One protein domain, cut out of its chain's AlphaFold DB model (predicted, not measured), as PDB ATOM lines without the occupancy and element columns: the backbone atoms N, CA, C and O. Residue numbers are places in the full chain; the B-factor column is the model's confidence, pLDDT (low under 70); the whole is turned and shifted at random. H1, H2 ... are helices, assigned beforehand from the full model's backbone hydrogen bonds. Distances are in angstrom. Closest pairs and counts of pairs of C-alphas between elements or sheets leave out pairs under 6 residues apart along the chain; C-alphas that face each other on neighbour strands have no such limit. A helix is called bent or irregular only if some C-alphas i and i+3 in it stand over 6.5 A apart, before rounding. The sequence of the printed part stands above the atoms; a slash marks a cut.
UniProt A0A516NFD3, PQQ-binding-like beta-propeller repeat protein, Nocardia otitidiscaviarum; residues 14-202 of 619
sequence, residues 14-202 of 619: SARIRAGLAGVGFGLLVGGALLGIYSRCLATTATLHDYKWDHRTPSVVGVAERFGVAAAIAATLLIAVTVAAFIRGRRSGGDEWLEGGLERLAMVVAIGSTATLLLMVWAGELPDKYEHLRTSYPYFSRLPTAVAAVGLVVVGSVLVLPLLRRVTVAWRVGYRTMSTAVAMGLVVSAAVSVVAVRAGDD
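This is residues 14 to 202 of the 619 residues of the protein "PQQ-binding-like beta-propeller repeat protein" of Nocardia otitidiscaviarum (UniProt A0A516NFD3). Five long helices, H1, H2, H3, H5 and H7, make a long up-and-down bundle, each running against the one before it, with H5 in the middle. H7 packs on H1 and H5 on one side and H3 on H2 and H5 on the other; the short H6 crosses one end of the bundle, while H4 and the loop of residues 42 to 62 lie at the other end. The printed part has 189 residues with seven named helices, H1 to H7 in chain order, and no named strand: all helix. It is compact, with a radius of gyration of the C-alphas of 18.4 A, and its outline is a rod spanning 63 by 29 by 25 A.

H1, residues 14 to 41, begins at C-alpha 14 (19.649, -10.677, -1.373) and is 40.5 A long. H2, residues 63 to 91, is the longest helix, 42.1 A. H3 is residues 102 to 123, 30.3 A, and H4 is residues 126 to 136, 14.8 A. H5, residues 142 to 164, begins at C-alpha 142 (25.296, 5.529, 33.543), is 31.7 A long and has a kink of 27 degrees near residue 158; it is only just irregular, C-alphas 159 and 162 being 6.9 A apart. H6 is residues 167 to 172, 10.2 A. H7, residues 175 to 199, is 35.8 A long and ends at C-alpha 199 (21.457, -3.460, 35.390).

H5 touches H1 at a shallow tilt of 25 degrees, opposite ways, the closest C-alphas being those of Gly 25 and Gly 156, 3.8 A apart. H5 touches H2 at a shallow tilt of 24 degrees, the same way, closest at the C-alphas of Gly 68 and Ala 146, 4.3 A. H5 touches H3 with the C-alphas of Thr 114 and Val 154 closest, 5.5 A. With residues 142 to 152 alone, H5 touches H7, closest at the C-alphas of Pro 144 and Ala 196, 5.0 A. H1 and H2 form a helical hairpin, the closest C-alphas, Gly 36 and Gly 68, being 4.3 A apart; H2 and H3 form another, closest at the C-alphas of Ala 74 and Ser 113, 5.6 A. H1 touches H7 at 37 degrees, only just a steep tilt, the same way, closest at the C-alphas of Val 24 and Gly 185, 4.1 A. H6 touches residues 85 to 90 of H2, closest at the C-alphas of Arg 90 and Trp 171, 4.9 A. H4 is near H2, and close but not clearly touching H5, the closest C-alphas, Tyr 130 and Leu 143, being 7.7 A apart. H3 and H7 are apart. Every O i to N i+4 pair is within hydrogen-bond range in H1, H2, H3, H4 and H7; in H5 17 of 19 are, and in H6 0 of 2, with 3 of 3 O i to N i+3 pairs within range.

The two C-alphas farthest apart are those of Trp 53 and Gly 93, 64.1 A. The printed part has no cut. The link from H1 to H2, 21 residues, is long. Mean pLDDT of the printed part is 89.3; it is under 70 at residues 51 to 58 and 94 to 100.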
ATOM      1  N   SER A  14      18.460 -11.260  -2.001       86.31
ATOM      2  CA  SER A  14      19.649 -10.677  -1.373       86.31
ATOM      3  C   SER A  14      19.543  -9.161  -1.163       86.31
ATOM      4  O   SER A  14      19.963  -8.675  -0.114       86.31
ATOM      5  N   ALA A  15      18.944  -8.414  -2.097       84.12
ATOM      6  CA  ALA A  15      18.678  -6.982  -1.947       84.12
ATOM      7  C   ALA A  15      17.705  -6.696  -0.791       84.12
ATOM      8  O   ALA A  15      17.971  -5.819   0.031       84.12
ATOM      9  N   ARG A  16      16.624  -7.485  -0.677       86.94
ATOM     10  CA  ARG A  16      15.647  -7.359   0.422       86.94
ATOM     11  C   ARG A  16      16.281  -7.642   1.785       86.94
ATOM     12  O   ARG A  16      16.056  -6.883   2.721       86.94
ATOM     13  N   ILE A  17      17.105  -8.691   1.884       89.31
ATOM     14  CA  ILE A  17      17.813  -9.043   3.126       89.31
ATOM     15  C   ILE A  17      18.774  -7.922   3.540       89.31
ATOM     16  O   ILE A  17      18.745  -7.494   4.688       89.31
ATOM     17  N   ARG A  18      19.589  -7.399   2.612       89.69
ATOM     18  CA  ARG A  18      20.546  -6.317   2.916       89.69
ATOM     19  C   ARG A  18      19.855  -5.041   3.384       89.69
ATOM     20  O   ARG A  18      20.306  -4.433   4.346       89.69
ATOM     21  N   ALA A  19      18.763  -4.651   2.729       87.31
ATOM     22  CA  ALA A  19      18.001  -3.479   3.140       87.31
ATOM     23  C   ALA A  19      17.289  -3.689   4.483       87.31
ATOM     24  O   ALA A  19      17.264  -2.774   5.297       87.31
ATOM     25  N   GLY A  20      16.776  -4.896   4.749       91.00
ATOM     26  CA  GLY A  20      16.236  -5.257   6.062       91.00
ATOM     27  C   GLY A  20      17.286  -5.141   7.169       91.00
ATOM     28  O   GLY A  20      17.047  -4.468   8.165       91.00
ATOM     29  N   LEU A  21      18.477  -5.717   6.970       93.81
ATOM     30  CA  LEU A  21      19.585  -5.613   7.926       93.81
ATOM     31  C   LEU A  21      19.997  -4.157   8.161       93.81
ATOM     32  O   LEU A  21      20.136  -3.747   9.306       93.81
ATOM     33  N   ALA A  22      20.115  -3.354   7.103       92.25
ATOM     34  CA  ALA A  22      20.468  -1.945   7.239       92.25
ATOM     35  C   ALA A  22      19.368  -1.107   7.903       92.25
ATOM     36  O   ALA A  22      19.680  -0.186   8.651       92.25
ATOM     37  N   GLY A  23      18.090  -1.433   7.685       94.25
ATOM     38  CA  GLY A  23      16.978  -0.833   8.422       94.25
ATOM     39  C   GLY A  23      17.064  -1.134   9.918       94.25
ATOM     40  O   GLY A  23      17.008  -0.210  10.726       94.25
ATOM     41  N   VAL A  24      17.296  -2.398  10.289       96.88
ATOM     42  CA  VAL A  24      17.532  -2.789  11.690       96.88
ATOM     43  C   VAL A  24      18.749  -2.055  12.253       96.88
ATOM     44  O   VAL A  24      18.647  -1.437  13.309       96.88
ATOM     45  N   GLY A  25      19.872  -2.056  11.529       96.94
ATOM     46  CA  GLY A  25      21.100  -1.373  11.927       96.94
ATOM     47  C   GLY A  25      20.900   0.125  12.150       96.94
ATOM     48  O   GLY A  25      21.362   0.658  13.152       96.94
ATOM     49  N   PHE A  26      20.130   0.789  11.286       96.69
ATOM     50  CA  PHE A  26      19.752   2.188  11.464       96.69
ATOM     51  C   PHE A  26      18.932   2.411  12.743       96.69
ATOM     52  O   PHE A  26      19.226   3.333  13.501       96.69
ATOM     53  N   GLY A  27      17.947   1.549  13.020       97.75
ATOM     54  CA  GLY A  27      17.181   1.595  14.269       97.75
ATOM     55  C   GLY A  27      18.066   1.431  15.512       97.75
ATOM     56  O   GLY A  27      17.917   2.189  16.470       97.75
ATOM     57  N   LEU A  28      19.037   0.511  15.476       98.31
ATOM     58  CA  LEU A  28      20.017   0.329  16.554       98.31
ATOM     59  C   LEU A  28      20.931   1.547  16.724       98.31
ATOM     60  O   LEU A  28      21.231   1.911  17.855       98.31
ATOM     61  N   LEU A  29      21.352   2.198  15.635       98.12
ATOM     62  CA  LEU A  29      22.174   3.412  15.699       98.12
ATOM     63  C   LEU A  29      21.415   4.574  16.345       98.12
ATOM     64  O   LEU A  29      21.961   5.232  17.226       98.12
ATOM     65  N   VAL A  30      20.156   4.809  15.950       98.31
ATOM     66  CA  VAL A  30      19.294   5.825  16.588       98.31
ATOM     67  C   VAL A  30      19.150   5.529  18.078       98.31
ATOM     68  O   VAL A  30      19.338   6.410  18.915       98.31
ATOM     69  N   GLY A  31      18.888   4.268  18.406       98.12
ATOM     70  CA  GLY A  31      18.822   3.785  19.772       98.12
ATOM     71  C   GLY A  31      20.106   3.998  20.579       98.12
ATOM     72  O   GLY A  31      20.064   4.548  21.677       98.12
ATOM     73  N   GLY A  32      21.259   3.641  20.013       98.12
ATOM     74  CA  GLY A  32      22.575   3.837  20.617       98.12
ATOM     75  C   GLY A  32      22.933   5.312  20.811       98.12
ATOM     76  O   GLY A  32      23.491   5.664  21.848       98.12
ATOM     77  N   ALA A  33      22.554   6.191  19.873       98.19
ATOM     78  CA  ALA A  33      22.724   7.638  20.018       98.19
ATOM     79  C   ALA A  33      21.927   8.175  21.215       98.19
ATOM     80  O   ALA A  33      22.487   8.838  22.089       98.19
ATOM     81  N   LEU A  34      20.631   7.846  21.281       98.19
ATOM     82  CA  LEU A  34      19.750   8.267  22.371       98.19
ATOM     83  C   LEU A  34      20.205   7.701  23.720       98.19
ATOM     84  O   LEU A  34      20.211   8.428  24.710       98.19
ATOM     85  N   LEU A  35      20.635   6.438  23.761       97.81
ATOM     86  CA  LEU A  35      21.120   5.799  24.983       97.81
ATOM     87  C   LEU A  35      22.461   6.387  25.453       97.81
ATOM     88  O   LEU A  35      22.657   6.566  26.654       97.81
ATOM     89  N   GLY A  36      23.355   6.752  24.529       97.81
ATOM     90  CA  GLY A  36      24.594   7.470  24.844       97.81
ATOM     91  C   GLY A  36      24.329   8.860  25.435       97.81
ATOM     92  O   GLY A  36      24.945   9.238  26.433       97.81
ATOM     93  N   ILE A  37      23.351   9.591  24.886       97.75
ATOM     94  CA  ILE A  37      22.899  10.882  25.433       97.75
ATOM     95  C   ILE A  37      22.250  10.694  26.812       97.75
ATOM     96  O   ILE A  37      22.581  11.421  27.748       97.75
ATOM     97  N   TYR A  38      21.367   9.700  26.967       97.81
ATOM     98  CA  TYR A  38      20.741   9.363  28.249       97.81
ATOM     99  C   TYR A  38      21.794   9.062  29.319       97.81
ATOM    100  O   TYR A  38      21.753   9.652  30.397       97.81
ATOM    101  N   SER A  39      22.774   8.211  28.999       96.88
ATOM    102  CA  SER A  39      23.900   7.885  29.879       96.88
ATOM    103  C   SER A  39      24.597   9.156  30.385       96.88
ATOM    104  O   SER A  39      24.830   9.316  31.585       96.88
ATOM    105  N   ARG A  40      24.860  10.120  29.495       95.81
ATOM    106  CA  ARG A  40      25.567  11.355  29.852       95.81
ATOM    107  C   ARG A  40      24.739  12.340  30.679       95.81
ATOM    108  O   ARG A  40      25.303  12.998  31.557       95.81
ATOM    109  N   CYS A  41      23.460  12.497  30.356       96.12
ATOM    110  CA  CYS A  41      22.657  13.624  30.838       96.12
ATOM    111  C   CYS A  41      21.640  13.250  31.918       96.12
ATOM    112  O   CYS A  41      21.320  14.091  32.748       96.12
ATOM    113  N   LEU A  42      21.119  12.022  31.893       96.31
ATOM    114  CA  LEU A  42      19.956  11.620  32.693       96.31
ATOM    115  C   LEU A  42      20.243  10.429  33.610       96.31
ATOM    116  O   LEU A  42      19.610  10.291  34.652       96.31
ATOM    117  N   ALA A  43      21.183   9.565  33.232       94.62
ATOM    118  CA  ALA A  43      21.506   8.389  34.018       94.62
ATOM    119  C   ALA A  43      22.171   8.763  35.351       94.62
ATOM    120  O   ALA A  43      23.034   9.646  35.415       94.62
ATOM    121  N   THR A  44      21.786   8.028  36.396       93.00
ATOM    122  CA  THR A  44      22.332   8.146  37.750       93.00
ATOM    123  C   THR A  44      23.843   7.925  37.770       93.00
ATOM    124  O   THR A  44      24.389   7.114  37.010       93.00
ATOM    125  N   THR A  45      24.517   8.659  38.654       91.06
ATOM    126  CA  THR A  45      25.970   8.624  38.847       91.06
ATOM    127  C   THR A  45      26.336   8.133  40.230       91.06
ATOM    128  O   THR A  45      25.642   8.441  41.192       91.06
ATOM    129  N   ALA A  46      27.474   7.454  40.322       87.38
ATOM    130  CA  ALA A  46      28.184   7.249  41.574       87.38
ATOM    131  C   ALA A  46      29.414   8.163  41.614       87.38
ATOM    132  O   ALA A  46      30.047   8.395  40.576       87.38
ATOM    133  N   THR A  47      29.759   8.666  42.796       82.75
ATOM    134  CA  THR A  47      31.031   9.357  43.018       82.75
ATOM    135  C   THR A  47      32.148   8.321  42.954       82.75
ATOM    136  O   THR A  47      32.218   7.417  43.784       82.75
ATOM    137  N   LEU A  48      32.993   8.414  41.928       84.19
ATOM    138  CA  LEU A  48      34.129   7.513  41.729       84.19
ATOM    139  C   LEU A  48      35.391   8.177  42.275       84.19
ATOM    140  O   LEU A  48      35.667   9.330  41.941       84.19
ATOM    141  N   HIS A  49      36.168   7.443  43.067       76.94
ATOM    142  CA  HIS A  49      37.416   7.931  43.639       76.94
ATOM    143  C   HIS A  49      38.593   7.215  42.976       76.94
ATOM    144  O   HIS A  49      38.683   5.990  43.001       76.94
ATOM    145  N   ASP A  50      39.525   7.974  42.392       71.12
ATOM    146  CA  ASP A  50      40.800   7.399  41.960       71.12
ATOM    147  C   ASP A  50      41.666   7.166  43.204       71.12
ATOM    148  O   ASP A  50      42.243   8.099  43.775       71.12
ATOM    149  N   TYR A  51      41.761   5.908  43.635       62.78
ATOM    150  CA  TYR A  51      42.669   5.488  44.697       62.78
ATOM    151  C   TYR A  51      44.123   5.615  44.217       62.78
ATOM    152  O   TYR A  51      44.738   4.667  43.738       62.78
ATOM    153  N   LYS A  52      44.701   6.813  44.373       53.06
ATOM    154  CA  LYS A  52      46.067   7.152  43.922       53.06
ATOM    155  C   LYS A  52      47.176   6.251  44.490       53.06
ATOM    156  O   LYS A  52      48.289   6.274  43.966       53.06
ATOM    157  N   TRP A  53      46.917   5.486  45.554       49.88
ATOM    158  CA  TRP A  53      47.932   4.624  46.169       49.88
ATOM    159  C   TRP A  53      48.293   3.401  45.323       49.88
ATOM    160  O   TRP A  53      49.423   2.931  45.442       49.88
ATOM    161  N   ASP A  54      47.418   2.939  44.424       58.25
ATOM    162  CA  ASP A  54      47.759   1.863  43.494       58.25
ATOM    163  C   ASP A  54      47.942   2.402  42.071       58.25
ATOM    164  O   ASP A  54      46.999   2.513  41.288       58.25
ATOM    165  N   HIS A  55      49.194   2.719  41.722       62.91
ATOM    166  CA  HIS A  55      49.577   3.194  40.384       62.91
ATOM    167  C   HIS A  55      49.304   2.158  39.277       62.91
ATOM    168  O   HIS A  55      49.485   2.465  38.099       62.91
ATOM    169  N   ARG A  56      48.909   0.928  39.635       64.88
ATOM    170  CA  ARG A  56      48.566  -0.130  38.683       64.88
ATOM    171  C   ARG A  56      47.097  -0.117  38.284       64.88
ATOM    172  O   ARG A  56      46.769  -0.736  37.279       64.88
ATOM    173  N   THR A  57      46.228   0.579  39.021       63.62
ATOM    174  CA  THR A  57      44.806   0.650  38.668       63.62
ATOM    175  C   THR A  57      44.551   1.814  37.703       63.62
ATOM    176  O   THR A  57      44.777   2.974  38.052       63.62
ATOM    177  N   PRO A  58      44.134   1.546  36.451       67.56
ATOM    178  CA  PRO A  58      43.825   2.604  35.502       67.56
ATOM    179  C   PRO A  58      42.628   3.424  35.992       67.56
ATOM    180  O   PRO A  58      41.627   2.855  36.421       67.56
ATOM    181  N   SER A  59      42.721   4.753  35.864       80.69
ATOM    182  CA  SER A  59      41.679   5.695  36.300       80.69
ATOM    183  C   SER A  59      40.286   5.245  35.851       80.69
ATOM    184  O   SER A  59      40.040   5.003  34.658       80.69
ATOM    185  N   VAL A  60      39.386   5.112  36.825       84.81
ATOM    186  CA  VAL A  60      37.987   4.708  36.612       84.81
ATOM    187  C   VAL A  60      37.072   5.920  36.432       84.81
ATOM    188  O   VAL A  60      35.960   5.808  35.904       84.81
ATOM    189  N   VAL A  61      37.558   7.104  36.813       87.31
ATOM    190  CA  VAL A  61      36.827   8.366  36.728       87.31
ATOM    191  C   VAL A  61      36.533   8.719  35.266       87.31
ATOM    192  O   VAL A  61      37.409   8.779  34.401       87.31
ATOM    193  N   GLY A  62      35.254   8.958  34.974       89.44
ATOM    194  CA  GLY A  62      34.795   9.381  33.650       89.44
ATOM    195  C   GLY A  62      34.762   8.280  32.584       89.44
ATOM    196  O   GLY A  62      34.452   8.584  31.434       89.44
ATOM    197  N   VAL A  63      35.023   7.008  32.924       92.25
ATOM    198  CA  VAL A  63      34.952   5.885  31.965       92.25
ATOM    199  C   VAL A  63      33.584   5.843  31.279       92.25
ATOM    200  O   VAL A  63      33.503   5.930  30.054       92.25
ATOM    201  N   ALA A  64      32.501   5.795  32.057       93.38
ATOM    202  CA  ALA A  64      31.150   5.723  31.506       93.38
ATOM    203  C   ALA A  64      30.786   6.953  30.649       93.38
ATOM    204  O   ALA A  64      30.148   6.814  29.609       93.38
ATOM    205  N   GLU A  65      31.251   8.147  31.034       94.06
ATOM    206  CA  GLU A  65      31.061   9.376  30.254       94.06
ATOM    207  C   GLU A  65      31.781   9.311  28.901       94.06
ATOM    208  O   GLU A  65      31.161   9.578  27.873       94.06
ATOM    209  N   ARG A  66      33.058   8.906  28.875       94.69
ATOM    210  CA  ARG A  66      33.839   8.800  27.632       94.69
ATOM    211  C   ARG A  66      33.205   7.818  26.651       94.69
ATOM    212  O   ARG A  66      33.080   8.143  25.474       94.69
ATOM    213  N   PHE A  67      32.773   6.647  27.127       94.94
ATOM    214  CA  PHE A  67      32.118   5.649  26.277       94.94
ATOM    215  C   PHE A  67      30.731   6.098  25.806       94.94
ATOM    216  O   PHE A  67      30.426   5.949  24.624       94.94
ATOM    217  N   GLY A  68      29.919   6.702  26.681       95.56
ATOM    218  CA  GLY A  68      28.603   7.230  26.311       95.56
ATOM    219  C   GLY A  68      28.691   8.341  25.259       95.56
ATOM    220  O   GLY A  68      27.981   8.298  24.253       95.56
ATOM    221  N   VAL A  69      29.616   9.292  25.437       96.75
ATOM    222  CA  VAL A  69      29.860  10.392  24.486       96.75
ATOM    223  C   VAL A  69      30.432   9.870  23.168       96.75
ATOM    224  O   VAL A  69      29.940  10.244  22.103       96.75
ATOM    225  N   ALA A  70      31.424   8.975  23.209       96.81
ATOM    226  CA  ALA A  70      31.995   8.381  22.000       96.81
ATOM    227  C   ALA A  70      30.939   7.608  21.197       96.81
ATOM    228  O   ALA A  70      30.858   7.773  19.978       96.81
ATOM    229  N   ALA A  71      30.088   6.823  21.871       96.94
ATOM    230  CA  ALA A  71      28.979   6.118  21.237       96.94
ATOM    231  C   ALA A  71      27.974   7.094  20.609       96.94
ATOM    232  O   ALA A  71      27.602   6.910  19.453       96.94
ATOM    233  N   ALA A  72      27.585   8.162  21.314       97.62
ATOM    234  CA  ALA A  72      26.654   9.164  20.794       97.62
ATOM    235  C   ALA A  72      27.197   9.883  19.544       97.62
ATOM    236  O   ALA A  72      26.475  10.028  18.552       97.62
ATOM    237  N   ILE A  73      28.473  10.286  19.554       97.31
ATOM    238  CA  ILE A  73      29.132  10.931  18.408       97.31
ATOM    239  C   ILE A  73      29.219   9.957  17.226       97.31
ATOM    240  O   ILE A  73      28.785  10.292  16.122       97.31
ATOM    241  N   ALA A  74      29.724   8.741  17.454       97.06
ATOM    242  CA  ALA A  74      29.854   7.715  16.422       97.06
ATOM    243  C   ALA A  74      28.497   7.363  15.791       97.06
ATOM    244  O   ALA A  74      28.374   7.334  14.565       97.06
ATOM    245  N   ALA A  75      27.466   7.163  16.615       97.56
ATOM    246  CA  ALA A  75      26.108   6.889  16.164       97.56
ATOM    247  C   ALA A  75      25.548   8.031  15.313       97.56
ATOM    248  O   ALA A  75      25.018   7.788  14.234       97.56
ATOM    249  N   THR A  76      25.703   9.278  15.763       97.44
ATOM    250  CA  THR A  76      25.184  10.461  15.058       97.44
ATOM    251  C   THR A  76      25.851  10.637  13.696       97.44
ATOM    252  O   THR A  76      25.162  10.860  12.698       97.44
ATOM    253  N   LEU A  77      27.177  10.465  13.622       96.19
ATOM    254  CA  LEU A  77      27.919  10.492  12.359       96.19
ATOM    255  C   LEU A  77      27.441   9.385  11.409       96.19
ATOM    256  O   LEU A  77      27.176   9.646  10.234       96.19
ATOM    257  N   LEU A  78      27.262   8.166  11.921       95.88
ATOM    258  CA  LEU A  78      26.770   7.021  11.156       95.88
ATOM    259  C   LEU A  78      25.335   7.206  10.658       95.88
ATOM    260  O   LEU A  78      25.046   6.883   9.506       95.88
ATOM    261  N   ILE A  79      24.447   7.757  11.485       96.81
ATOM    262  CA  ILE A  79      23.074   8.111  11.106       96.81
ATOM    263  C   ILE A  79      23.110   9.136   9.972       96.81
ATOM    264  O   ILE A  79      22.501   8.897   8.930       96.81
ATOM    265  N   ALA A  80      23.857  10.235  10.130       95.81
ATOM    266  CA  ALA A  80      23.940  11.303   9.133       95.81
ATOM    267  C   ALA A  80      24.440  10.787   7.777       95.81
ATOM    268  O   ALA A  80      23.840  11.054   6.734       95.81
ATOM    269  N   VAL A  81      25.500   9.981   7.795       93.88
ATOM    270  CA  VAL A  81      26.089   9.363   6.606       93.88
ATOM    271  C   VAL A  81      25.144   8.343   5.966       93.88
ATOM    272  O   VAL A  81      24.996   8.333   4.744       93.88
ATOM    273  N   THR A  82      24.472   7.508   6.763       91.62
ATOM    274  CA  THR A  82      23.526   6.502   6.255       91.62
ATOM    275  C   THR A  82      22.306   7.171   5.623       91.62
ATOM    276  O   THR A  82      21.874   6.756   4.549       91.62
ATOM    277  N   VAL A  83      21.781   8.242   6.228       93.12
ATOM    278  CA  VAL A  83      20.688   9.050   5.662       93.12
ATOM    279  C   VAL A  83      21.136   9.735   4.370       93.12
ATOM    280  O   VAL A  83      20.420   9.667   3.372       93.12
ATOM    281  N   ALA A  84      22.325  10.343   4.347       90.81
ATOM    282  CA  ALA A  84      22.864  10.988   3.151       90.81
ATOM    283  C   ALA A  84      23.048   9.989   1.996       90.81
ATOM    284  O   ALA A  84      22.633  10.268   0.868       90.81
ATOM    285  N   ALA A  85      23.609   8.809   2.283       87.81
ATOM    286  CA  ALA A  85      23.723   7.716   1.323       87.81
ATOM    287  C   ALA A  85      22.333   7.287   0.829       87.81
ATOM    288  O   ALA A  85      22.077   7.301  -0.372       87.81
ATOM    289  N   PHE A  86      21.392   7.011   1.735       87.94
ATOM    290  CA  PHE A  86      20.034   6.587   1.389       87.94
ATOM    291  C   PHE A  86      19.295   7.597   0.493       87.94
ATOM    292  O   PHE A  86      18.728   7.213  -0.533       87.94
ATOM    293  N   ILE A  87      19.336   8.893   0.830       89.56
ATOM    294  CA  ILE A  87      18.726   9.967   0.027       89.56
ATOM    295  C   ILE A  87      19.372  10.030  -1.361       89.56
ATOM    296  O   ILE A  87      18.665  10.145  -2.365       89.56
ATOM    297  N   ARG A  88      20.706   9.933  -1.437       85.44
ATOM    298  CA  ARG A  88      21.438   9.970  -2.709       85.44
ATOM    299  C   ARG A  88      21.104   8.772  -3.597       85.44
ATOM    300  O   ARG A  88      20.780   8.984  -4.760       85.44
ATOM    301  N   GLY A  89      21.116   7.549  -3.061       84.50
ATOM    302  CA  GLY A  89      20.799   6.339  -3.832       84.50
ATOM    303  C   GLY A  89      19.359   6.286  -4.330       84.50
ATOM    304  O   GLY A  89      19.083   5.697  -5.368       84.50
ATOM    305  N   ARG A  90      18.429   6.940  -3.625       84.69
ATOM    306  CA  ARG A  90      17.055   7.119  -4.110       84.69
ATOM    307  C   ARG A  90      16.950   8.131  -5.247       84.69
ATOM    308  O   ARG A  90      16.139   7.927  -6.142       84.69
ATOM    309  N   ARG A  91      17.738   9.209  -5.211       85.81
ATOM    310  CA  ARG A  91      17.742  10.244  -6.258       85.81
ATOM    311  C   ARG A  91      18.463   9.810  -7.532       85.81
ATOM    312  O   ARG A  91      18.113  10.310  -8.591       85.81
ATOM    313  N   SER A  92      19.436   8.901  -7.449       80.19
ATOM    314  CA  SER A  92      20.228   8.468  -8.609       80.19
ATOM    315  C   SER A  92      19.497   7.513  -9.558       80.19
ATOM    316  O   SER A  92      20.098   7.077 -10.529       80.19
ATOM    317  N   GLY A  93      18.238   7.140  -9.293       74.00
ATOM    318  CA  GLY A  93      17.432   6.317 -10.209       74.00
ATOM    319  C   GLY A  93      18.000   4.922 -10.512       74.00
ATOM    320  O   GLY A  93      17.522   4.258 -11.421       74.00
ATOM    321  N   GLY A  94      19.007   4.468  -9.756       67.62
ATOM    322  CA  GLY A  94      19.716   3.215 -10.019       67.62
ATOM    323  C   GLY A  94      20.950   3.331 -10.920       67.62
ATOM    324  O   GLY A  94      21.547   2.293 -11.190       67.62
ATOM    325  N   ASP A  95      21.368   4.535 -11.329       68.44
ATOM    326  CA  ASP A  95      22.604   4.720 -12.102       68.44
ATOM    327  C   ASP A  95      23.841   4.370 -11.260       68.44
ATOM    328  O   ASP A  95      24.206   5.078 -10.314       68.44
ATOM    329  N   GLU A  96      24.507   3.274 -11.631       65.56
ATOM    330  CA  GLU A  96      25.747   2.773 -11.015       65.56
ATOM    331  C   GLU A  96      26.958   3.692 -11.296       65.56
ATOM    332  O   GLU A  96      27.995   3.582 -10.653       65.56
ATOM    333  N   TRP A  97      26.834   4.660 -12.211       56.31
ATOM    334  CA  TRP A  97      27.934   5.542 -12.639       56.31
ATOM    335  C   TRP A  97      28.288   6.669 -11.646       56.31
ATOM    336  O   TRP A  97      29.274   7.377 -11.833       56.31
ATOM    337  N   LEU A  98      27.497   6.850 -10.581       55.97
ATOM    338  CA  LEU A  98      27.694   7.878  -9.540       55.97
ATOM    339  C   LEU A  98      28.408   7.355  -8.274       55.97
ATOM    340  O   LEU A  98      28.438   8.065  -7.254       55.97
ATOM    341  N   GLU A  99      28.979   6.147  -8.342       60.28
ATOM    342  CA  GLU A  99      29.873   5.562  -7.335       60.28
ATOM    343  C   GLU A  99      31.182   6.370  -7.248       60.28
ATOM    344  O   GLU A  99      31.841   6.642  -8.249       60.28
ATOM    345  N   GLY A 100      31.611   6.757  -6.044       66.94
ATOM    346  CA  GLY A 100      32.970   7.291  -5.905       66.94
ATOM    347  C   GLY A 100      33.295   7.924  -4.563       66.94
ATOM    348  O   GLY A 100      34.155   7.428  -3.846       66.94
ATOM    349  N   GLY A 101      32.630   9.027  -4.215       81.75
ATOM    350  CA  GLY A 101      33.010   9.837  -3.048       81.75
ATOM    351  C   GLY A 101      32.266   9.476  -1.763       81.75
ATOM    352  O   GLY A 101      32.870   9.039  -0.785       81.75
ATOM    353  N   LEU A 102      30.940   9.654  -1.766       82.00
ATOM    354  CA  LEU A 102      30.113   9.534  -0.559       82.00
ATOM    355  C   LEU A 102      30.084   8.106  -0.003       82.00
ATOM    356  O   LEU A 102      30.091   7.935   1.206       82.00
ATOM    357  N   GLU A 103      30.077   7.087  -0.861       83.62
ATOM    358  CA  GLU A 103      30.065   5.681  -0.432       83.62
ATOM    359  C   GLU A 103      31.386   5.273   0.225       83.62
ATOM    360  O   GLU A 103      31.385   4.621   1.267       83.62
ATOM    361  N   ARG A 104      32.521   5.722  -0.335       87.25
ATOM    362  CA  ARG A 104      33.841   5.525   0.279       87.25
ATOM    363  C   ARG A 104      33.925   6.259   1.608       87.25
ATOM    364  O   ARG A 104      34.335   5.653   2.590       87.25
ATOM    365  N   LEU A 105      33.478   7.516   1.660       88.19
ATOM    366  CA  LEU A 105      33.394   8.271   2.911       88.19
ATOM    367  C   LEU A 105      32.514   7.538   3.929       88.19
ATOM    368  O   LEU A 105      32.910   7.389   5.077       88.19
ATOM    369  N   ALA A 106      31.358   7.029   3.507       87.75
ATOM    370  CA  ALA A 106      30.432   6.341   4.386       87.75
ATOM    371  C   ALA A 106      31.007   5.050   4.961       87.75
ATOM    372  O   ALA A 106      30.867   4.777   6.152       87.75
ATOM    373  N   MET A 107      31.689   4.280   4.119       90.25
ATOM    374  CA  MET A 107      32.385   3.066   4.517       90.25
ATOM    375  C   MET A 107      33.555   3.375   5.455       90.25
ATOM    376  O   MET A 107      33.709   2.692   6.463       90.25
ATOM    377  N   VAL A 108      34.335   4.425   5.177       92.81
ATOM    378  CA  VAL A 108      35.429   4.884   6.047       92.81
ATOM    379  C   VAL A 108      34.895   5.350   7.398       92.81
ATOM    380  O   VAL A 108      35.455   4.963   8.417       92.81
ATOM    381  N   VAL A 109      33.798   6.112   7.435       92.88
ATOM    382  CA  VAL A 109      33.159   6.535   8.692       92.88
ATOM    383  C   VAL A 109      32.634   5.320   9.452       92.88
ATOM    384  O   VAL A 109      32.908   5.191  10.637       92.88
ATOM    385  N   ALA A 110      31.951   4.383   8.791       91.88
ATOM    386  CA  ALA A 110      31.421   3.197   9.458       91.88
ATOM    387  C   ALA A 110      32.514   2.279  10.014       91.88
ATOM    388  O   ALA A 110      32.462   1.910  11.188       91.88
ATOM    389  N   ILE A 111      33.520   1.940   9.206       94.38
ATOM    390  CA  ILE A 111      34.652   1.117   9.641       94.38
ATOM    391  C   ILE A 111      35.460   1.862  10.706       94.38
ATOM    392  O   ILE A 111      35.766   1.277  11.738       94.38
ATOM    393  N   GLY A 112      35.748   3.146  10.488       95.38
ATOM    394  CA  GLY A 112      36.497   3.996  11.408       95.38
ATOM    395  C   GLY A 112      35.819   4.103  12.768       95.38
ATOM    396  O   GLY A 112      36.423   3.735  13.766       95.38
ATOM    397  N   SER A 113      34.544   4.498  12.821       93.25
ATOM    398  CA  SER A 113      33.776   4.568  14.070       93.25
ATOM    399  C   SER A 113      33.708   3.220  14.792       93.25
ATOM    400  O   SER A 113      33.880   3.175  16.008       93.25
ATOM    401  N   THR A 114      33.514   2.117  14.062       95.12
ATOM    402  CA  THR A 114      33.484   0.767  14.655       95.12
ATOM    403  C   THR A 114      34.844   0.378  15.228       95.12
ATOM    404  O   THR A 114      34.926  -0.056  16.374       95.12
ATOM    405  N   ALA A 115      35.917   0.564  14.456       96.25
ATOM    406  CA  ALA A 115      37.279   0.256  14.873       96.25
ATOM    407  C   ALA A 115      37.709   1.123  16.060       96.25
ATOM    408  O   ALA A 115      38.300   0.601  16.998       96.25
ATOM    409  N   THR A 116      37.367   2.414  16.067       96.19
ATOM    410  CA  THR A 116      37.631   3.316  17.194       96.19
ATOM    411  C   THR A 116      36.914   2.853  18.456       96.19
ATOM    412  O   THR A 116      37.557   2.756  19.494       96.19
ATOM    413  N   LEU A 117      35.619   2.514  18.391       95.19
ATOM    414  CA  LEU A 117      34.891   2.018  19.563       95.19
ATOM    415  C   LEU A 117      35.464   0.691  20.074       95.19
ATOM    416  O   LEU A 117      35.678   0.551  21.274       95.19
ATOM    417  N   LEU A 118      35.774  -0.258  19.186       95.75
ATOM    418  CA  LEU A 118      36.391  -1.533  19.570       95.75
ATOM    419  C   LEU A 118      37.789  -1.342  20.170       95.75
ATOM    420  O   LEU A 118      38.115  -1.970  21.175       95.75
ATOM    421  N   LEU A 119      38.597  -0.445  19.601       95.75
ATOM    422  CA  LEU A 119      39.911  -0.102  20.134       95.75
ATOM    423  C   LEU A 119      39.794   0.593  21.493       95.75
ATOM    424  O   LEU A 119      40.587   0.296  22.375       95.75
ATOM    425  N   MET A 120      38.794   1.454  21.706       93.75
ATOM    426  CA  MET A 120      38.513   2.029  23.024       93.75
ATOM    427  C   MET A 120      38.094   0.961  24.038       93.75
ATOM    428  O   MET A 120      38.542   1.018  25.177       93.75
ATOM    429  N   VAL A 121      37.263  -0.011  23.647       93.38
ATOM    430  CA  VAL A 121      36.868  -1.137  24.517       93.38
ATOM    431  C   VAL A 121      38.091  -1.964  24.916       93.38
ATOM    432  O   VAL A 121      38.248  -2.279  26.094       93.38
ATOM    433  N   TRP A 122      38.964  -2.272  23.951       94.19
ATOM    434  CA  TRP A 122      40.175  -3.065  24.160       94.19
ATOM    435  C   TRP A 122      41.243  -2.308  24.961       94.19
ATOM    436  O   TRP A 122      41.623  -2.752  26.037       94.19
ATOM    437  N   ALA A 123      41.673  -1.134  24.493       91.38
ATOM    438  CA  ALA A 123      42.690  -0.314  25.157       91.38
ATOM    439  C   ALA A 123      42.206   0.273  26.491       91.38
ATOM    440  O   ALA A 123      43.004   0.660  27.340       91.38
ATOM    441  N   GLY A 124      40.889   0.387  26.664       85.94
ATOM    442  CA  GLY A 124      40.269   0.860  27.890       85.94
ATOM    443  C   GLY A 124      40.047  -0.224  28.936       85.94
ATOM    444  O   GLY A 124      39.622   0.155  30.027       85.94
ATOM    445  N   GLU A 125      40.302  -1.503  28.620       90.25
ATOM    446  CA  GLU A 125      40.042  -2.661  29.493       90.25
ATOM    447  C   GLU A 125      38.606  -2.640  30.045       90.25
ATOM    448  O   GLU A 125      38.354  -2.821  31.235       90.25
ATOM    449  N   LEU A 126      37.636  -2.329  29.175       91.00
ATOM    450  CA  LEU A 126      36.255  -2.090  29.596       91.00
ATOM    451  C   LEU A 126      35.628  -3.276  30.355       91.00
ATOM    452  O   LEU A 126      34.927  -2.991  31.322       91.00
ATOM    453  N   PRO A 127      35.839  -4.558  29.983       91.31
ATOM    454  CA  PRO A 127      35.301  -5.686  30.749       91.31
ATOM    455  C   PRO A 127      35.793  -5.708  32.202       91.31
ATOM    456  O   PRO A 127      34.966  -5.718  33.113       91.31
ATOM    457  N   ASP A 128      37.107  -5.600  32.414       88.38
ATOM    458  CA  ASP A 128      37.719  -5.642  33.747       88.38
ATOM    459  C   ASP A 128      37.296  -4.430  34.583       88.38
ATOM    460  O   ASP A 128      36.908  -4.558  35.743       88.38
ATOM    461  N   LYS A 129      37.263  -3.235  33.976       89.62
ATOM    462  CA  LYS A 129      36.751  -2.030  34.644       89.62
ATOM    463  C   LYS A 129      35.266  -2.119  34.948       89.62
ATOM    464  O   LYS A 129      34.837  -1.597  35.969       89.62
ATOM    465  N   TYR A 130      34.471  -2.729  34.076       89.69
ATOM    466  CA  TYR A 130      33.040  -2.905  34.299       89.69
ATOM    467  C   TYR A 130      32.782  -3.846  35.476       89.69
ATOM    468  O   TYR A 130      31.961  -3.531  36.337       89.69
ATOM    469  N   GLU A 131      33.513  -4.958  35.548       88.62
ATOM    470  CA  GLU A 131      33.462  -5.881  36.681       88.62
ATOM    471  C   GLU A 131      33.941  -5.210  37.973       88.62
ATOM    472  O   GLU A 131      33.239  -5.247  38.986       88.62
ATOM    473  N   HIS A 132      35.082  -4.520  37.934       87.31
ATOM    474  CA  HIS A 132      35.612  -3.798  39.086       87.31
ATOM    475  C   HIS A 132      34.648  -2.706  39.573       87.31
ATOM    476  O   HIS A 132      34.364  -2.625  40.768       87.31
ATOM    477  N   LEU A 133      34.085  -1.906  38.660       89.19
ATOM    478  CA  LEU A 133      33.110  -0.865  38.991       89.19
ATOM    479  C   LEU A 133      31.841  -1.457  39.604       89.19
ATOM    480  O   LEU A 133      31.372  -0.953  40.616       89.19
ATOM    481  N   ARG A 134      31.302  -2.547  39.048       87.75
ATOM    482  CA  ARG A 134      30.122  -3.206  39.630       87.75
ATOM    483  C   ARG A 134      30.407  -3.833  40.983       87.75
ATOM    484  O   ARG A 134      29.518  -3.903  41.816       87.75
ATOM    485  N   THR A 135      31.607  -4.343  41.205       86.31
ATOM    486  CA  THR A 135      31.926  -5.010  42.470       86.31
ATOM    487  C   THR A 135      32.352  -4.030  43.548       86.31
ATOM    488  O   THR A 135      32.157  -4.345  44.712       86.31
ATOM    489  N   SER A 136      32.903  -2.867  43.196       86.31
ATOM    490  CA  SER A 136      33.534  -1.943  44.152       86.31
ATOM    491  C   SER A 136      32.762  -0.641  44.357       86.31
ATOM    492  O   SER A 136      33.104   0.112  45.258       86.31
ATOM    493  N   TYR A 137      31.720  -0.372  43.564       89.31
ATOM    494  CA  TYR A 137      30.897   0.840  43.641       89.31
ATOM    495  C   TYR A 137      29.403   0.489  43.604       89.31
ATOM    496  O   TYR A 137      29.043  -0.562  43.060       89.31
ATOM    497  N   PRO A 138      28.515   1.339  44.163       89.81
ATOM    498  CA  PRO A 138      27.069   1.143  44.039       89.81
ATOM    499  C   PRO A 138      26.687   1.016  42.576       89.81
ATOM    500  O   PRO A 138      27.312   1.633  41.715       89.81
ATOM    501  N   TYR A 139      25.638   0.259  42.277       91.25
ATOM    502  CA  TYR A 139      25.173   0.199  40.901       91.25
ATOM    503  C   TYR A 139      24.627   1.569  40.488       91.25
ATOM    504  O   TYR A 139      23.898   2.230  41.223       91.25
ATOM    505  N   PHE A 140      25.012   2.015  39.298       94.00
ATOM    506  CA  PHE A 140      24.537   3.268  38.733       94.00
ATOM    507  C   PHE A 140      24.255   3.078  37.246       94.00
ATOM    508  O   PHE A 140      25.002   2.406  36.531       94.00
ATOM    509  N   SER A 141      23.165   3.664  36.756       95.38
ATOM    510  CA  SER A 141      22.654   3.394  35.406       95.38
ATOM    511  C   SER A 141      23.556   3.929  34.289       95.38
ATOM    512  O   SER A 141      23.518   3.407  33.171       95.38
ATOM    513  N   ARG A 142      24.422   4.919  34.563       96.50
ATOM    514  CA  ARG A 142      25.296   5.529  33.543       96.50
ATOM    515  C   ARG A 142      26.261   4.528  32.896       96.50
ATOM    516  O   ARG A 142      26.423   4.565  31.678       96.50
ATOM    517  N   LEU A 143      26.874   3.623  33.660       95.44
ATOM    518  CA  LEU A 143      27.835   2.649  33.126       95.44
ATOM    519  C   LEU A 143      27.197   1.618  32.172       95.44
ATOM    520  O   LEU A 143      27.598   1.582  31.009       95.44
ATOM    521  N   PRO A 144      26.204   0.806  32.581       96.69
ATOM    522  CA  PRO A 144      25.599  -0.189  31.697       96.69
ATOM    523  C   PRO A 144      24.905   0.445  30.487       96.69
ATOM    524  O   PRO A 144      24.957  -0.129  29.403       96.69
ATOM    525  N   THR A 145      24.317   1.641  30.618       97.75
ATOM    526  CA  THR A 145      23.741   2.361  29.466       97.75
ATOM    527  C   THR A 145      24.812   2.815  28.470       97.75
ATOM    528  O   THR A 145      24.600   2.679  27.267       97.75
ATOM    529  N   ALA A 146      25.990   3.260  28.928       97.06
ATOM    530  CA  ALA A 146      27.119   3.569  28.044       97.06
ATOM    531  C   ALA A 146      27.637   2.321  27.310       97.06
ATOM    532  O   ALA A 146      27.827   2.355  26.095       97.06
ATOM    533  N   VAL A 147      27.820   1.204  28.024       96.75
ATOM    534  CA  VAL A 147      28.269  -0.070  27.429       96.75
ATOM    535  C   VAL A 147      27.253  -0.583  26.406       96.75
ATOM    536  O   VAL A 147      27.621  -0.962  25.294       96.75
ATOM    537  N   ALA A 148      25.965  -0.535  26.744       97.62
ATOM    538  CA  ALA A 148      24.885  -0.897  25.839       97.62
ATOM    539  C   ALA A 148      24.840   0.012  24.603       97.62
ATOM    540  O   ALA A 148      24.665  -0.491  23.495       97.62
ATOM    541  N   ALA A 149      25.057   1.323  24.758       97.94
ATOM    542  CA  ALA A 149      25.135   2.256  23.636       97.94
ATOM    543  C   ALA A 149      26.282   1.887  22.683       97.94
ATOM    544  O   ALA A 149      26.058   1.784  21.480       97.94
ATOM    545  N   VAL A 150      27.481   1.599  23.205       97.56
ATOM    546  CA  VAL A 150      28.616   1.120  22.393       97.56
ATOM    547  C   VAL A 150      28.250  -0.163  21.644       97.56
ATOM    548  O   VAL A 150      28.464  -0.244  20.435       97.56
ATOM    549  N   GLY A 151      27.646  -1.140  22.329       96.94
ATOM    550  CA  GLY A 151      27.211  -2.398  21.717       96.94
ATOM    551  C   GLY A 151      26.191  -2.196  20.593       96.94
ATOM    552  O   GLY A 151      26.366  -2.730  19.497       96.94
ATOM    553  N   LEU A 152      25.164  -1.370  20.822       98.06
ATOM    554  CA  LEU A 152      24.158  -1.018  19.815       98.06
ATOM    555  C   LEU A 152      24.787  -0.333  18.597       98.06
ATOM    556  O   LEU A 152      24.415  -0.646  17.467       98.06
ATOM    557  N   VAL A 153      25.759   0.561  18.808       98.00
ATOM    558  CA  VAL A 153      26.443   1.275  17.722       98.00
ATOM    559  C   VAL A 153      27.349   0.352  16.918       98.00
ATOM    560  O   VAL A 153      27.317   0.422  15.694       98.00
ATOM    561  N   VAL A 154      28.103  -0.539  17.566       97.12
ATOM    562  CA  VAL A 154      28.966  -1.523  16.890       97.12
ATOM    563  C   VAL A 154      28.141  -2.534  16.088       97.12
ATOM    564  O   VAL A 154      28.470  -2.843  14.947       97.12
ATOM    565  N   VAL A 155      27.036  -3.043  16.640       97.44
ATOM    566  CA  VAL A 155      26.155  -3.958  15.894       97.44
ATOM    567  C   VAL A 155      25.438  -3.207  14.770       97.44
ATOM    568  O   VAL A 155      25.385  -3.682  13.634       97.44
ATOM    569  N   GLY A 156      24.924  -2.011  15.059       97.44
ATOM    570  CA  GLY A 156      24.251  -1.159  14.086       97.44
ATOM    571  C   GLY A 156      25.150  -0.779  12.911       97.44
ATOM    572  O   GLY A 156      24.718  -0.880  11.762       97.44
ATOM    573  N   SER A 157      26.412  -0.428  13.175       96.31
ATOM    574  CA  SER A 157      27.398  -0.080  12.150       96.31
ATOM    575  C   SER A 157      27.686  -1.260  11.220       96.31
ATOM    576  O   SER A 157      27.640  -1.101  10.001       96.31
ATOM    577  N   VAL A 158      27.888  -2.463  11.769       95.81
ATOM    578  CA  VAL A 158      28.107  -3.689  10.986       95.81
ATOM    579  C   VAL A 158      26.897  -4.001  10.103       95.81
ATOM    580  O   VAL A 158      27.059  -4.352   8.931       95.81
ATOM    581  N   LEU A 159      25.681  -3.827  10.626       96.06
ATOM    582  CA  LEU A 159      24.443  -4.101   9.897       96.06
ATOM    583  C   LEU A 159      24.151  -3.108   8.760       96.06
ATOM    584  O   LEU A 159      23.488  -3.491   7.794       96.06
ATOM    585  N   VAL A 160      24.656  -1.868   8.819       95.31
ATOM    586  CA  VAL A 160      24.493  -0.891   7.722       95.31
ATOM    587  C   VAL A 160      25.547  -1.026   6.613       95.31
ATOM    588  O   VAL A 160      25.273  -0.627   5.478       95.31
ATOM    589  N   LEU A 161      26.707  -1.655   6.865       92.75
ATOM    590  CA  LEU A 161      27.780  -1.838   5.864       92.75
ATOM    591  C   LEU A 161      27.314  -2.443   4.520       92.75
ATOM    592  O   LEU A 161      27.739  -1.944   3.472       92.75
ATOM    593  N   PRO A 162      26.444  -3.477   4.476       87.62
ATOM    594  CA  PRO A 162      25.993  -4.061   3.213       87.62
ATOM    595  C   PRO A 162      25.207  -3.088   2.329       87.62
ATOM    596  O   PRO A 162      25.239  -3.233   1.106       87.62
ATOM    597  N   LEU A 163      24.507  -2.120   2.933       83.44
ATOM    598  CA  LEU A 163      23.789  -1.064   2.219       83.44
ATOM    599  C   LEU A 163      24.757   0.011   1.720       83.44
ATOM    600  O   LEU A 163      24.649   0.434   0.573       83.44
ATOM    601  N   LEU A 164      25.740   0.396   2.541       82.38
ATOM    602  CA  LEU A 164      26.746   1.404   2.181       82.38
ATOM    603  C   LEU A 164      27.634   0.979   1.003       82.38
ATOM    604  O   LEU A 164      28.145   1.831   0.285       82.38
ATOM    605  N   ARG A 165      27.802  -0.330   0.784       82.81
ATOM    606  CA  ARG A 165      28.579  -0.871  -0.343       82.81
ATOM    607  C   ARG A 165      27.840  -0.826  -1.686       82.81
ATOM    608  O   ARG A 165      28.492  -0.958  -2.712       82.81
ATOM    609  N   ARG A 166      26.504  -0.742  -1.689       81.19
ATOM    610  CA  ARG A 166      25.672  -0.666  -2.906       81.19
ATOM    611  C   ARG A 166      24.411   0.135  -2.621       81.19
ATOM    612  O   ARG A 166      23.331  -0.425  -2.412       81.19
ATOM    613  N   VAL A 167      24.555   1.452  -2.607       75.38
ATOM    614  CA  VAL A 167      23.495   2.365  -2.174       75.38
ATOM    615  C   VAL A 167      22.313   2.373  -3.160       75.38
ATOM    616  O   VAL A 167      21.169   2.601  -2.764       75.38
ATOM    617  N   THR A 168      22.547   1.987  -4.420       75.12
ATOM    618  CA  THR A 168      21.526   1.800  -5.473       75.12
ATOM    619  C   THR A 168      20.454   0.758  -5.120       75.12
ATOM    620  O   THR A 168      19.326   0.827  -5.614       75.12
ATOM    621  N   VAL A 169      20.742  -0.173  -4.199       71.50
ATOM    622  CA  VAL A 169      19.774  -1.176  -3.718       71.50
ATOM    623  C   VAL A 169      18.602  -0.528  -2.964       71.50
ATOM    624  O   VAL A 169      17.493  -1.065  -2.981       71.50
ATOM    625  N   ALA A 170      18.805   0.648  -2.359       72.75
ATOM    626  CA  ALA A 170      17.780   1.369  -1.602       72.75
ATOM    627  C   ALA A 170      16.586   1.835  -2.459       72.75
ATOM    628  O   ALA A 170      15.474   1.986  -1.946       72.75
ATOM    629  N   TRP A 171      16.796   2.057  -3.762       77.81
ATOM    630  CA  TRP A 171      15.728   2.470  -4.677       77.81
ATOM    631  C   TRP A 171      14.728   1.337  -4.941       77.81
ATOM    632  O   TRP A 171      13.526   1.577  -4.997       77.81
ATOM    633  N   ARG A 172      15.205   0.084  -4.984       78.88
ATOM    634  CA  ARG A 172      14.379  -1.102  -5.275       78.88
ATOM    635  C   ARG A 172      13.574  -1.614  -4.078       78.88
ATOM    636  O   ARG A 172      12.797  -2.553  -4.223       78.88
ATOM    637  N   VAL A 173      13.780  -1.059  -2.884       79.31
ATOM    638  CA  VAL A 173      13.138  -1.527  -1.650       79.31
ATOM    639  C   VAL A 173      12.043  -0.551  -1.233       79.31
ATOM    640  O   VAL A 173      12.267   0.655  -1.119       79.31
ATOM    641  N   GLY A 174      10.838  -1.080  -1.001       83.75
ATOM    642  CA  GLY A 174       9.679  -0.292  -0.594       83.75
ATOM    643  C   GLY A 174       9.875   0.376   0.771       83.75
ATOM    644  O   GLY A 174      10.530  -0.164   1.664       83.75
ATOM    645  N   TYR A 175       9.267   1.552   0.962       85.81
ATOM    646  CA  TYR A 175       9.344   2.284   2.235       85.81
ATOM    647  C   TYR A 175       8.819   1.445   3.411       85.81
ATOM    648  O   TYR A 175       9.439   1.426   4.467       85.81
ATOM    649  N   ARG A 176       7.747   0.670   3.186       88.06
ATOM    650  CA  ARG A 176       7.125  -0.200   4.198       88.06
ATOM    651  C   ARG A 176       8.095  -1.233   4.777       88.06
ATOM    652  O   ARG A 176       8.154  -1.391   5.987       88.06
ATOM    653  N   THR A 177       8.882  -1.906   3.934       87.06
ATOM    654  CA  THR A 177       9.857  -2.911   4.396       87.06
ATOM    655  C   THR A 177      11.013  -2.287   5.176       87.06
ATOM    656  O   THR A 177      11.512  -2.887   6.127       87.06
ATOM    657  N   MET A 178      11.423  -1.070   4.805       89.00
ATOM    658  CA  MET A 178      12.464  -0.338   5.526       89.00
ATOM    659  C   MET A 178      11.942   0.165   6.876       89.00
ATOM    660  O   MET A 178      12.603  -0.022   7.891       89.00
ATOM    661  N   SER A 179      10.731   0.734   6.914       91.31
ATOM    662  CA  SER A 179      10.123   1.229   8.152       91.31
ATOM    663  C   SER A 179       9.889   0.110   9.165       91.31
ATOM    664  O   SER A 179      10.167   0.302  10.344       91.31
ATOM    665  N   THR A 180       9.450  -1.078   8.726       93.88
ATOM    666  CA  THR A 180       9.300  -2.239   9.620       93.88
ATOM    667  C   THR A 180      10.637  -2.712  10.185       93.88
ATOM    668  O   THR A 180      10.719  -3.045  11.363       93.88
ATOM    669  N   ALA A 181      11.700  -2.708   9.375       94.38
ATOM    670  CA  ALA A 181      13.036  -3.093   9.825       94.38
ATOM    671  C   ALA A 181      13.626  -2.079  10.822       94.38
ATOM    672  O   ALA A 181      14.164  -2.474  11.854       94.38
ATOM    673  N   VAL A 182      13.463  -0.778  10.559       96.25
ATOM    674  CA  VAL A 182      13.846   0.290  11.497       96.25
ATOM    675  C   VAL A 182      13.078   0.160  12.808       96.25
ATOM    676  O   VAL A 182      13.692   0.196  13.871       96.25
ATOM    677  N   ALA A 183      11.761  -0.060  12.747       97.12
ATOM    678  CA  ALA A 183      10.943  -0.286  13.934       97.12
ATOM    679  C   ALA A 183      11.441  -1.493  14.746       97.12
ATOM    680  O   ALA A 183      11.554  -1.401  15.963       97.12
ATOM    681  N   MET A 184      11.820  -2.593  14.088       97.31
ATOM    682  CA  MET A 184      12.402  -3.759  14.760       97.31
ATOM    683  C   MET A 184      13.728  -3.422  15.460       97.31
ATOM    684  O   MET A 184      13.914  -3.792  16.617       97.31
ATOM    685  N   GLY A 185      14.628  -2.679  14.804       97.81
ATOM    686  CA  GLY A 185      15.871  -2.204  15.425       97.81
ATOM    687  C   GLY A 185      15.624  -1.302  16.639       97.81
ATOM    688  O   GLY A 185      16.275  -1.457  17.669       97.81
ATOM    689  N   LEU A 186      14.630  -0.413  16.556       98.12
ATOM    690  CA  LEU A 186      14.221   0.438  17.676       98.12
ATOM    691  C   LEU A 186      13.647  -0.374  18.844       98.12
ATOM    692  O   LEU A 186      13.991  -0.099  19.990       98.12
ATOM    693  N   VAL A 187      12.831  -1.401  18.577       98.00
ATOM    694  CA  VAL A 187      12.303  -2.308  19.615       98.00
ATOM    695  C   VAL A 187      13.438  -3.048  20.326       98.00
ATOM    696  O   VAL A 187      13.453  -3.103  21.555       98.00
ATOM    697  N   VAL A 188      14.423  -3.562  19.579       98.00
ATOM    698  CA  VAL A 188      15.612  -4.201  20.167       98.00
ATOM    699  C   VAL A 188      16.389  -3.205  21.028       98.00
ATOM    700  O   VAL A 188      16.737  -3.523  22.164       98.00
ATOM    701  N   SER A 189      16.610  -1.982  20.539       98.06
ATOM    702  CA  SER A 189      17.283  -0.949  21.327       98.06
ATOM    703  C   SER A 189      16.515  -0.582  22.596       98.06
ATOM    704  O   SER A 189      17.139  -0.358  23.633       98.06
ATOM    705  N   ALA A 190      15.184  -0.504  22.539       97.81
ATOM    706  CA  ALA A 190      14.357  -0.222  23.706       97.81
ATOM    707  C   ALA A 190      14.497  -1.336  24.754       97.81
ATOM    708  O   ALA A 190      14.741  -1.044  25.923       97.81
ATOM    709  N   ALA A 191      14.445  -2.604  24.332       97.81
ATOM    710  CA  ALA A 191      14.655  -3.749  25.218       97.81
ATOM    711  C   ALA A 191      16.046  -3.721  25.876       97.81
ATOM    712  O   ALA A 191      16.154  -3.847  27.096       97.81
ATOM    713  N   VAL A 192      17.103  -3.476  25.093       98.06
ATOM    714  CA  VAL A 192      18.480  -3.340  25.600       98.06
ATOM    715  C   VAL A 192      18.602  -2.174  26.584       98.06
ATOM    716  O   VAL A 192      19.252  -2.314  27.615       98.06
ATOM    717  N   SER A 193      17.942  -1.047  26.312       97.50
ATOM    718  CA  SER A 193      17.956   0.126  27.195       97.50
ATOM    719  C   SER A 193      17.303  -0.173  28.544       97.50
ATOM    720  O   SER A 193      17.865   0.172  29.579       97.50
ATOM    721  N   VAL A 194      16.160  -0.870  28.556       97.25
ATOM    722  CA  VAL A 194      15.485  -1.290  29.798       97.25
ATOM    723  C   VAL A 194      16.377  -2.222  30.618       97.25
ATOM    724  O   VAL A 194      16.512  -2.032  31.826       97.25
ATOM    725  N   VAL A 195      17.020  -3.201  29.970       96.62
ATOM    726  CA  VAL A 195      17.965  -4.110  30.638       96.62
ATOM    727  C   VAL A 195      19.160  -3.339  31.191       96.62
ATOM    728  O   VAL A 195      19.543  -3.562  32.334       96.62
ATOM    729  N   ALA A 196      19.717  -2.399  30.426       96.19
ATOM    730  CA  ALA A 196      20.858  -1.597  30.848       96.19
ATOM    731  C   ALA A 196      20.528  -0.683  32.038       96.19
ATOM    732  O   ALA A 196      21.320  -0.595  32.971       96.19
ATOM    733  N   VAL A 197      19.356  -0.039  32.044       95.94
ATOM    734  CA  VAL A 197      18.909   0.788  33.176       95.94
ATOM    735  C   VAL A 197      18.721  -0.071  34.425       95.94
ATOM    736  O   VAL A 197      19.289   0.260  35.461       95.94
ATOM    737  N   ARG A 198      18.021  -1.210  34.316       93.94
ATOM    738  CA  ARG A 198      17.855  -2.157  35.435       93.94
ATOM    739  C   ARG A 198      19.181  -2.730  35.926       93.94
ATOM    740  O   ARG A 198      19.354  -2.944  37.117       93.94
ATOM    741  N   ALA A 199      20.137  -2.958  35.029       92.12
ATOM    742  CA  ALA A 199      21.457  -3.460  35.390       92.12
ATOM    743  C   ALA A 199      22.280  -2.461  36.220       92.12
ATOM    744  O   ALA A 199      23.282  -2.877  36.802       92.12
ATOM    745  N   GLY A 200      21.897  -1.180  36.248       91.62
ATOM    746  CA  GLY A 200      22.512  -0.140  37.072       91.62
ATOM    747  C   GLY A 200      21.615   0.359  38.204       91.62
ATOM    748  O   GLY A 200      21.859   1.449  38.715       91.62
ATOM    749  N   ASP A 201      20.579  -0.397  38.560       92.06
ATOM    750  CA  ASP A 201      19.722  -0.128  39.710       92.06
ATOM    751  C   ASP A 201      20.302  -0.807  40.963       92.06
ATOM    752  O   ASP A 201      20.390  -2.035  41.025       92.06
ATOM    753  N   ASP A 202      20.737  -0.015  41.949       91.88
ATOM    754  CA  ASP A 202      21.329  -0.533  43.193       91.88
ATOM    755  C   ASP A 202      20.291  -1.007  44.209       91.88
ATOM    756  O   ASP A 202      20.648  -1.701  45.159       91.88
TER     757      ASP A 202